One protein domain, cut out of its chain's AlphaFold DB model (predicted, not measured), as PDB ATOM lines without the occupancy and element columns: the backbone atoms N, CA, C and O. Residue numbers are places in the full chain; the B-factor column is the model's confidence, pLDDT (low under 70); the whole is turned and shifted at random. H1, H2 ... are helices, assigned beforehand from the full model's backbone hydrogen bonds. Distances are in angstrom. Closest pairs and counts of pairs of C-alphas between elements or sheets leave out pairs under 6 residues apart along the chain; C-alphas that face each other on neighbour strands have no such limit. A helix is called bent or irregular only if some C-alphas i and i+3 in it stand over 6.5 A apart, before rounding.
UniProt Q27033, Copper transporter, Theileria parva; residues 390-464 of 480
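Overview. This is residues 390 to 464 of the 480 residues of the protein "Copper transporter" of Theileria parva (UniProt Q27033). Two long helices, H2 and H3, meet at one end and spread apart as a flat V, and a short helix, H1, lies in the mouth of the V, side by side with one half of H2. The three make a loose up-and-down bundle, each helix running against the one before it in the chain, with residues 434 to 439 sticking out at the closed end of the V. The printed part has 75 residues with three named helices, in the order H1, H2, H3, and no named strand; its class is all helix. The whole is loose, with a radius of gyration of the C-alphas of 15.8 A, and flat, spanning 50 by 29 by 9 A.

Along the chain. Find C-alpha 408 at (115.918, 138.731, 137.983); from there H2, residues 408 to 433, runs 37.7 A to C-alpha 433 at (112.673, 154.733, 172.005). H3, residues 438 to 463, also has 26 residues and runs 37.4 A to C-alpha 463 at (125.615, 127.233, 158.258). Go back to Lys 390 for H1, residues 390 to 400, which measures 15.4 A from first to last C-alpha. None of these helices is bent or irregular.

Arrangement. Start from H2 and look first at its residues 411 to 422, which alone touch H1. The closest C-alphas there are those of Lys 390 and Ala 422, 6.5 A apart. H1 and H2 form a helical hairpin, running opposite ways at a shallow tilt of 3 degrees. Next look at residues 429 to 433 of H2, which alone touch H3, and at residues 440 to 444 of H3, which alone touch H2; the closest C-alphas are those of Val 433 and Phe 441, 5.7 A apart. H2 and H3 are a helical hairpin too, running opposite ways at a shallow tilt of 32 degrees, only just short of steep. H1 and H3 are close but not clearly touching: their closest C-alphas, those of Ala 391 and Ser 455, are 6.3 A apart. They run the same way at a shallow tilt of 29 degrees. Along the backbone, every O i to N i+4 pair is within hydrogen-bond range in H2 and H3, and 6 of 7 are in H1.

Size, cuts and confidence. The two C-alphas farthest apart are those of Ile 405 and Val 438, at 50.3 A. The printed part runs from 390 to 464 with no cut. The link from H2 to H3, of 4 residues, is tight, and the link from H1 to H2, of 7 residues, is short. Residues 434 to 439, of which 438 to 439 belong to H3, stand free. The mean pLDDT of the printed part is 88.4; look for low confidence, under 70, at residues 403 to 406.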
ATOM      1  N   LYS A 390     117.672 142.033 158.653       91.81
ATOM      2  CA  LYS A 390     119.087 142.301 158.345       91.81
ATOM      3  C   LYS A 390     119.850 141.003 158.055       91.81
ATOM      4  O   LYS A 390     120.563 140.943 157.057       91.81
ATOM      5  N   ALA A 391     119.641 139.950 158.849       91.62
ATOM      6  CA  ALA A 391     120.210 138.625 158.590       91.62
ATOM      7  C   ALA A 391     119.600 137.956 157.340       91.62
ATOM      8  O   ALA A 391     120.324 137.458 156.474       91.62
ATOM      9  N   TYR A 392     118.271 137.994 157.205       87.56
ATOM     10  CA  TYR A 392     117.536 137.390 156.090       87.56
ATOM     11  C   TYR A 392     117.895 138.020 154.737       87.56
ATOM     12  O   TYR A 392     117.999 137.301 153.748       87.56
ATOM     13  N   ARG A 393     118.179 139.331 154.686       90.25
ATOM     14  CA  ARG A 393     118.653 140.025 153.476       90.25
ATOM     15  C   ARG A 393     119.934 139.406 152.913       90.25
ATOM     16  O   ARG A 393     120.043 139.250 151.699       90.25
ATOM     17  N   GLU A 394     120.883 139.024 153.766       89.44
ATOM     18  CA  GLU A 394     122.146 138.422 153.313       89.44
ATOM     19  C   GLU A 394     121.982 136.942 152.932       89.44
ATOM     20  O   GLU A 394     122.558 136.492 151.941       89.44
ATOM     21  N   VAL A 395     121.114 136.200 153.632       86.69
ATOM     22  CA  VAL A 395     120.715 134.834 153.233       86.69
ATOM     23  C   VAL A 395     120.000 134.845 151.874       86.69
ATOM     24  O   VAL A 395     120.294 134.014 151.012       86.69
ATOM     25  N   LEU A 396     119.105 135.809 151.643       84.56
ATOM     26  CA  LEU A 396     118.450 136.010 150.353       84.56
ATOM     27  C   LEU A 396     119.432 136.439 149.269       84.56
ATOM     28  O   LEU A 396     119.350 135.897 148.175       84.56
ATOM     29  N   ARG A 397     120.381 137.341 149.547       86.00
ATOM     30  CA  ARG A 397     121.450 137.693 148.596       86.00
ATOM     31  C   ARG A 397     122.234 136.444 148.168       86.00
ATOM     32  O   ARG A 397     122.487 136.274 146.978       86.00
ATOM     33  N   ALA A 398     122.545 135.540 149.098       83.69
ATOM     34  CA  ALA A 398     123.219 134.277 148.791       83.69
ATOM     35  C   ALA A 398     122.339 133.273 148.006       83.69
ATOM     36  O   ALA A 398     122.841 132.608 147.099       83.69
ATOM     37  N   LYS A 399     121.032 133.168 148.304       79.38
ATOM     38  CA  LYS A 399     120.084 132.340 147.521       79.38
ATOM     39  C   LYS A 399     119.818 132.926 146.119       79.38
ATOM     40  O   LYS A 399     119.769 132.172 145.150       79.38
ATOM     41  N   ALA A 400     119.704 134.249 145.995       80.69
ATOM     42  CA  ALA A 400     119.407 134.977 144.757       80.69
ATOM     43  C   ALA A 400     120.428 134.703 143.645       80.69
ATOM     44  O   ALA A 400     120.039 134.438 142.511       80.69
ATOM     45  N   VAL A 401     121.723 134.679 143.987       75.31
ATOM     46  CA  VAL A 401     122.819 134.361 143.050       75.31
ATOM     47  C   VAL A 401     122.693 132.948 142.457       75.31
ATOM     48  O   VAL A 401     123.149 132.714 141.344       75.31
ATOM     49  N   ARG A 402     122.048 132.002 143.159       72.38
ATOM     50  CA  ARG A 402     121.858 130.614 142.695       72.38
ATOM     51  C   ARG A 402     120.534 130.382 141.949       72.38
ATOM     52  O   ARG A 402     120.453 129.445 141.164       72.38
ATOM     53  N   SER A 403     119.507 131.205 142.161       68.19
ATOM     54  CA  SER A 403     118.153 130.996 141.602       68.19
ATOM     55  C   SER A 403     117.923 131.664 140.230       68.19
ATOM     56  O   SER A 403     116.786 131.943 139.841       68.19
ATOM     57  N   PHE A 404     118.997 131.990 139.510       61.41
ATOM     58  CA  PHE A 404     118.992 133.014 138.465       61.41
ATOM     59  C   PHE A 404     118.718 132.451 137.056       61.41
ATOM     60  O   PHE A 404     119.633 132.309 136.250       61.41
ATOM     61  N   ILE A 405     117.451 132.128 136.752       62.25
ATOM     62  CA  ILE A 405     117.027 131.724 135.389       62.25
ATOM     63  C   ILE A 405     115.825 132.524 134.847       62.25
ATOM     64  O   ILE A 405     115.764 132.734 133.639       62.25
ATOM     65  N   PHE A 406     114.896 133.012 135.684       54.41
ATOM     66  CA  PHE A 406     113.680 133.693 135.185       54.41
ATOM     67  C   PHE A 406     113.335 135.034 135.864       54.41
ATOM     68  O   PHE A 406     112.979 135.986 135.179       54.41
ATOM     69  N   ASP A 407     113.501 135.160 137.186       75.06
ATOM     70  CA  ASP A 407     112.937 136.277 137.972       75.06
ATOM     71  C   ASP A 407     113.979 137.280 138.512       75.06
ATOM     72  O   ASP A 407     113.969 137.676 139.681       75.06
ATOM     73  N   CYS A 408     114.894 137.729 137.646       78.88
ATOM     74  CA  CYS A 408     115.918 138.731 137.983       78.88
ATOM     75  C   CYS A 408     115.310 140.009 138.602       78.88
ATOM     76  O   CYS A 408     115.648 140.386 139.727       78.88
ATOM     77  N   LEU A 409     114.362 140.648 137.902       82.12
ATOM     78  CA  LEU A 409     113.752 141.908 138.347       82.12
ATOM     79  C   LEU A 409     112.953 141.745 139.646       82.12
ATOM     80  O   LEU A 409     113.072 142.583 140.538       82.12
ATOM     81  N   LEU A 410     112.185 140.659 139.782       83.75
ATOM     82  CA  LEU A 410     111.417 140.369 140.994       83.75
ATOM     83  C   LEU A 410     112.343 140.136 142.199       83.75
ATOM     84  O   LEU A 410     112.080 140.647 143.287       83.75
ATOM     85  N   THR A 411     113.465 139.442 141.994       84.81
ATOM     86  CA  THR A 411     114.479 139.197 143.031       84.81
ATOM     87  C   THR A 411     115.141 140.498 143.493       84.81
ATOM     88  O   THR A 411     115.251 140.740 144.697       84.81
ATOM     89  N   HIS A 412     115.523 141.382 142.563       88.56
ATOM     90  CA  HIS A 412     116.059 142.702 142.909       88.56
ATOM     91  C   HIS A 412     115.022 143.593 143.611       88.56
ATOM     92  O   HIS A 412     115.355 144.233 144.612       88.56
ATOM     93  N   LEU A 413     113.766 143.591 143.153       88.75
ATOM     94  CA  LEU A 413     112.664 144.317 143.792       88.75
ATOM     95  C   LEU A 413     112.401 143.813 145.221       88.75
ATOM     96  O   LEU A 413     112.197 144.621 146.124       88.75
ATOM     97  N   PHE A 414     112.451 142.499 145.448       88.06
ATOM     98  CA  PHE A 414     112.248 141.889 146.765       88.06
ATOM     99  C   PHE A 414     113.405 142.186 147.732       88.06
ATOM    100  O   PHE A 414     113.164 142.548 148.885       88.06
ATOM    101  N   LEU A 415     114.656 142.128 147.260       89.12
ATOM    102  CA  LEU A 415     115.831 142.541 148.039       89.12
ATOM    103  C   LEU A 415     115.784 144.035 148.402       89.12
ATOM    104  O   LEU A 415     116.097 144.397 149.540       89.12
ATOM    105  N   PHE A 416     115.356 144.896 147.471       91.38
ATOM    106  CA  PHE A 416     115.144 146.322 147.727       91.38
ATOM    107  C   PHE A 416     114.011 146.562 148.735       91.38
ATOM    108  O   PHE A 416     114.196 147.315 149.687       91.38
ATOM    109  N   LEU A 417     112.874 145.876 148.585       90.94
ATOM    110  CA  LEU A 417     111.737 145.964 149.503       90.94
ATOM    111  C   LEU A 417     112.126 145.543 150.928       90.94
ATOM    112  O   LEU A 417     111.788 146.237 151.883       90.94
ATOM    113  N   ILE A 418     112.886 144.456 151.084       91.38
ATOM    114  CA  ILE A 418     113.372 144.001 152.396       91.38
ATOM    115  C   ILE A 418     114.374 144.988 153.001       91.38
ATOM    116  O   ILE A 418     114.308 145.253 154.202       91.38
ATOM    117  N   ALA A 419     115.262 145.580 152.195       93.25
ATOM    118  CA  ALA A 419     116.146 146.644 152.666       93.25
ATOM    119  C   ALA A 419     115.346 147.875 153.132       93.25
ATOM    120  O   ALA A 419     115.580 148.367 154.235       93.25
ATOM    121  N   LEU A 420     114.360 148.320 152.346       94.25
ATOM    122  CA  LEU A 420     113.462 149.426 152.686       94.25
ATOM    123  C   LEU A 420     112.685 149.147 153.983       94.25
ATOM    124  O   LEU A 420     112.642 150.007 154.861       94.25
ATOM    125  N   CYS A 421     112.134 147.941 154.148       91.62
ATOM    126  CA  CYS A 421     111.474 147.524 155.386       91.62
ATOM    127  C   CYS A 421     112.436 147.506 156.584       91.62
ATOM    128  O   CYS A 421     112.055 147.959 157.660       91.62
ATOM    129  N   ALA A 422     113.676 147.035 156.419       94.25
ATOM    130  CA  ALA A 422     114.665 147.022 157.499       94.25
ATOM    131  C   ALA A 422     115.048 148.443 157.958       94.25
ATOM    132  O   ALA A 422     115.076 148.700 159.161       94.25
ATOM    133  N   TYR A 423     115.269 149.379 157.027       95.56
ATOM    134  CA  TYR A 423     115.515 150.788 157.366       95.56
ATOM    135  C   TYR A 423     114.283 151.458 157.989       95.56
ATOM    136  O   TYR A 423     114.408 152.160 158.990       95.56
ATOM    137  N   ALA A 424     113.084 151.208 157.452       93.81
ATOM    138  CA  ALA A 424     111.843 151.743 158.008       93.81
ATOM    139  C   ALA A 424     111.586 151.247 159.444       93.81
ATOM    140  O   ALA A 424     111.126 152.026 160.276       93.81
ATOM    141  N   LEU A 425     111.919 149.986 159.754       93.75
ATOM    142  CA  LEU A 425     111.858 149.468 161.122       93.75
ATOM    143  C   LEU A 425     112.913 150.100 162.038       93.75
ATOM    144  O   LEU A 425     112.571 150.418 163.170       93.75
ATOM    145  N   ASP A 426     114.147 150.336 161.585       94.19
ATOM    146  CA  ASP A 426     115.156 151.029 162.407       94.19
ATOM    147  C   ASP A 426     114.721 152.452 162.779       94.19
ATOM    148  O   ASP A 426     114.742 152.809 163.957       94.19
ATOM    149  N   PHE A 427     114.253 153.247 161.808       94.81
ATOM    150  CA  PHE A 427     113.732 154.588 162.092       94.81
ATOM    151  C   PHE A 427     112.485 154.546 162.987       94.81
ATOM    152  O   PHE A 427     112.357 155.366 163.895       94.81
ATOM    153  N   LEU A 428     111.594 153.569 162.792       92.56
ATOM    154  CA  LEU A 428     110.436 153.363 163.662       92.56
ATOM    155  C   LEU A 428     110.864 153.047 165.100       92.56
ATOM    156  O   LEU A 428     110.345 153.650 166.033       92.56
ATOM    157  N   LEU A 429     111.823 152.141 165.296       93.12
ATOM    158  CA  LEU A 429     112.322 151.762 166.620       93.12
ATOM    159  C   LEU A 429     113.060 152.925 167.301       93.12
ATOM    160  O   LEU A 429     112.880 153.132 168.500       93.12
ATOM    161  N   MET A 430     113.809 153.729 166.541       94.25
ATOM    162  CA  MET A 430     114.438 154.957 167.034       94.25
ATOM    163  C   MET A 430     113.390 155.965 167.536       94.25
ATOM    164  O   MET A 430     113.494 156.436 168.668       94.25
ATOM    165  N   LEU A 431     112.343 156.241 166.748       92.31
ATOM    166  CA  LEU A 431     111.227 157.110 167.154       92.31
ATOM    167  C   LEU A 431     110.504 156.578 168.401       92.31
ATOM    168  O   LEU A 431     110.181 157.342 169.307       92.31
ATOM    169  N   VAL A 432     110.289 155.262 168.476       92.31
ATOM    170  CA  VAL A 432     109.634 154.591 169.608       92.31
ATOM    171  C   VAL A 432     110.456 154.716 170.898       92.31
ATOM    172  O   VAL A 432     109.885 154.987 171.957       92.31
ATOM    173  N   VAL A 433     111.783 154.565 170.837       92.50
ATOM    174  CA  VAL A 433     112.673 154.733 172.005       92.50
ATOM    175  C   VAL A 433     112.673 156.182 172.510       92.50
ATOM    176  O   VAL A 433     112.641 156.399 173.722       92.50
ATOM    177  N   MET A 434     112.580 157.168 171.610       92.38
ATOM    178  CA  MET A 434     112.465 158.597 171.953       92.38
ATOM    179  C   MET A 434     111.134 158.987 172.634       92.38
ATOM    180  O   MET A 434     110.945 160.148 172.989       92.38
ATOM    181  N   THR A 435     110.205 158.049 172.870       91.06
ATOM    182  CA  THR A 435     108.979 158.319 173.653       91.06
ATOM    183  C   THR A 435     109.196 158.327 175.172       91.06
ATOM    184  O   THR A 435     108.277 158.688 175.908       91.06
ATOM    185  N   PHE A 436     110.375 157.913 175.661       90.19
ATOM    186  CA  PHE A 436     110.733 157.838 177.091       90.19
ATOM    187  C   PHE A 436     109.720 157.077 177.977       90.19
ATOM    188  O   PHE A 436     109.644 157.288 179.190       90.19
ATOM    189  N   ASN A 437     108.939 156.158 177.401       92.94
ATOM    190  CA  ASN A 437     108.016 155.318 178.158       92.94
ATOM    191  C   ASN A 437     108.689 154.007 178.592       92.94
ATOM    192  O   ASN A 437     109.188 153.250 177.759       92.94
ATOM    193  N   VAL A 438     108.671 153.719 179.897       93.88
ATOM    194  CA  VAL A 438     109.427 152.602 180.502       93.88
ATOM    195  C   VAL A 438     109.062 151.240 179.895       93.88
ATOM    196  O   VAL A 438     109.946 150.474 179.516       93.88
ATOM    197  N   GLY A 439     107.764 150.933 179.778       93.94
ATOM    198  CA  GLY A 439     107.307 149.642 179.254       93.94
ATOM    199  C   GLY A 439     107.619 149.463 177.767       93.94
ATOM    200  O   GLY A 439     108.035 148.385 177.349       93.94
ATOM    201  N   VAL A 440     107.486 150.539 176.985       94.12
ATOM    202  CA  VAL A 440     107.857 150.580 175.560       94.12
ATOM    203  C   VAL A 440     109.356 150.343 175.373       94.12
ATOM    204  O   VAL A 440     109.738 149.500 174.562       94.12
ATOM    205  N   PHE A 441     110.196 151.023 176.157       95.19
ATOM    206  CA  PHE A 441     111.649 150.857 176.124       95.19
ATOM    207  C   PHE A 441     112.058 149.405 176.410       95.19
ATOM    208  O   PHE A 441     112.751 148.793 175.596       95.19
ATOM    209  N   PHE A 442     111.573 148.807 177.505       96.19
ATOM    210  CA  PHE A 442     111.889 147.410 177.823       96.19
ATOM    211  C   PHE A 442     111.361 146.419 176.776       96.19
ATOM    212  O   PHE A 442     112.067 145.463 176.458       96.19
ATOM    213  N   ALA A 443     110.175 146.644 176.200       96.62
ATOM    214  CA  ALA A 443     109.644 145.791 175.133       96.62
ATOM    215  C   ALA A 443     110.511 145.833 173.861       96.62
ATOM    216  O   ALA A 443     110.757 144.786 173.257       96.62
ATOM    217  N   VAL A 444     111.020 147.012 173.481       97.00
ATOM    218  CA  VAL A 444     111.942 147.163 172.344       97.00
ATOM    219  C   VAL A 444     113.297 146.519 172.634       97.00
ATOM    220  O   VAL A 444     113.760 145.720 171.824       97.00
ATOM    221  N   ILE A 445     113.916 146.801 173.785       96.62
ATOM    222  CA  ILE A 445     115.228 146.229 174.135       96.62
ATOM    223  C   ILE A 445     115.154 144.697 174.209       96.62
ATOM    224  O   ILE A 445     115.958 144.018 173.572       96.62
ATOM    225  N   LEU A 446     114.154 144.141 174.902       97.88
ATOM    226  CA  LEU A 446     113.976 142.689 175.013       97.88
ATOM    227  C   LEU A 446     113.696 142.046 173.645       97.88
ATOM    228  O   LEU A 446     114.293 141.019 173.321       97.88
ATOM    229  N   GLY A 447     112.832 142.658 172.826       97.50
ATOM    230  CA  GLY A 447     112.524 142.177 171.477       97.50
ATOM    231  C   GLY A 447     113.745 142.182 170.563       97.50
ATOM    232  O   GLY A 447     113.993 141.196 169.874       97.50
ATOM    233  N   TYR A 448     114.559 143.238 170.615       97.25
ATOM    234  CA  TYR A 448     115.794 143.350 169.837       97.25
ATOM    235  C   TYR A 448     116.854 142.333 170.284       97.25
ATOM    236  O   TYR A 448     117.458 141.671 169.440       97.25
ATOM    237  N   SER A 449     117.045 142.134 171.595       97.62
ATOM    238  CA  SER A 449     117.950 141.101 172.123       97.62
ATOM    239  C   SER A 449     117.521 139.688 171.711       97.62
ATOM    240  O   SER A 449     118.352 138.907 171.245       97.62
ATOM    241  N   VAL A 450     116.227 139.367 171.818       97.56
ATOM    242  CA  VAL A 450     115.679 138.070 171.384       97.56
ATOM    243  C   VAL A 450     115.790 137.906 169.863       97.56
ATOM    244  O   VAL A 450     116.202 136.846 169.400       97.56
ATOM    245  N   GLY A 451     115.505 138.952 169.082       95.62
ATOM    246  CA  GLY A 451     115.659 138.952 167.623       95.62
ATOM    247  C   GLY A 451     117.101 138.759 167.167       95.62
ATOM    248  O   GLY A 451     117.343 138.017 166.216       95.62
ATOM    249  N   TYR A 452     118.070 139.353 167.869       95.94
ATOM    250  CA  TYR A 452     119.490 139.127 167.607       95.94
ATOM    251  C   TYR A 452     119.876 137.665 167.866       95.94
ATOM    252  O   TYR A 452     120.420 137.020 166.974       95.94
ATOM    253  N   VAL A 453     119.513 137.105 169.028       96.25
ATOM    254  CA  VAL A 453     119.794 135.693 169.359       96.25
ATOM    255  C   VAL A 453     119.116 134.734 168.375       96.25
ATOM    256  O   VAL A 453     119.766 133.813 167.886       96.25
ATOM    257  N   LEU A 454     117.848 134.965 168.015       93.38
ATOM    258  CA  LEU A 454     117.145 134.177 166.994       93.38
ATOM    259  C   LEU A 454     117.819 134.279 165.618       93.38
ATOM    260  O   LEU A 454     117.960 133.266 164.938       93.38
ATOM    261  N   SER A 455     118.287 135.469 165.230       92.19
ATOM    262  CA  SER A 455     119.031 135.674 163.979       92.19
ATOM    263  C   SER A 455     120.360 134.917 163.982       92.19
ATOM    264  O   SER A 455     120.690 134.262 162.993       92.19
ATOM    265  N   SER A 456     121.104 134.955 165.093       91.88
ATOM    266  CA  SER A 456     122.343 134.189 165.263       91.88
ATOM    267  C   SER A 456     122.090 132.681 165.212       91.88
ATOM    268  O   SER A 456     122.812 131.982 164.509       91.88
ATOM    269  N   LEU A 457     121.046 132.184 165.884       90.44
ATOM    270  CA  LEU A 457     120.671 130.766 165.864       90.44
ATOM    271  C   LEU A 457     120.240 130.308 164.464       90.44
ATOM    272  O   LEU A 457     120.733 129.290 163.987       90.44
ATOM    273  N   ALA A 458     119.384 131.066 163.775       87.44
ATOM    274  CA  ALA A 458     118.964 130.751 162.409       87.44
ATOM    275  C   ALA A 458     120.154 130.745 161.433       87.44
ATOM    276  O   ALA A 458     120.293 129.822 160.629       87.44
ATOM    277  N   TYR A 459     121.053 131.729 161.540       86.75
ATOM    278  CA  TYR A 459     122.282 131.781 160.745       86.75
ATOM    279  C   TYR A 459     123.219 130.601 161.047       86.75
ATOM    280  O   TYR A 459     123.773 130.006 160.120       86.75
ATOM    281  N   SER A 460     123.359 130.212 162.320       88.25
ATOM    282  CA  SER A 460     124.099 129.012 162.720       88.25
ATOM    283  C   SER A 460     123.488 127.750 162.115       88.25
ATOM    284  O   SER A 460     124.208 127.025 161.442       88.25
ATOM    285  N   THR A 461     122.177 127.522 162.246       86.12
ATOM    286  CA  THR A 461     121.489 126.353 161.664       86.12
ATOM    287  C   THR A 461     121.667 126.275 160.145       86.12
ATOM    288  O   THR A 461     122.010 125.215 159.626       86.12
ATOM    289  N   LEU A 462     121.520 127.399 159.431       77.44
ATOM    290  CA  LEU A 462     121.762 127.473 157.983       77.44
ATOM    291  C   LEU A 462     123.220 127.148 157.613       77.44
ATOM    292  O   LEU A 462     123.471 126.511 156.590       77.44
ATOM    293  N   ARG A 463     124.189 127.554 158.443       76.56
ATOM    294  CA  ARG A 463     125.615 127.233 158.258       76.56
ATOM    295  C   ARG A 463     125.960 125.795 158.674       76.56
ATOM    296  O   ARG A 463     126.928 125.237 158.164       76.56
ATOM    297  N   THR A 464     125.151 125.176 159.533       72.06
ATOM    298  CA  THR A 464     125.246 123.768 159.961       72.06
ATOM    299  C   THR A 464     124.543 122.805 158.981       72.06
ATOM    300  O   THR A 464     124.227 121.671 159.324       72.06
TER     301      THR A 464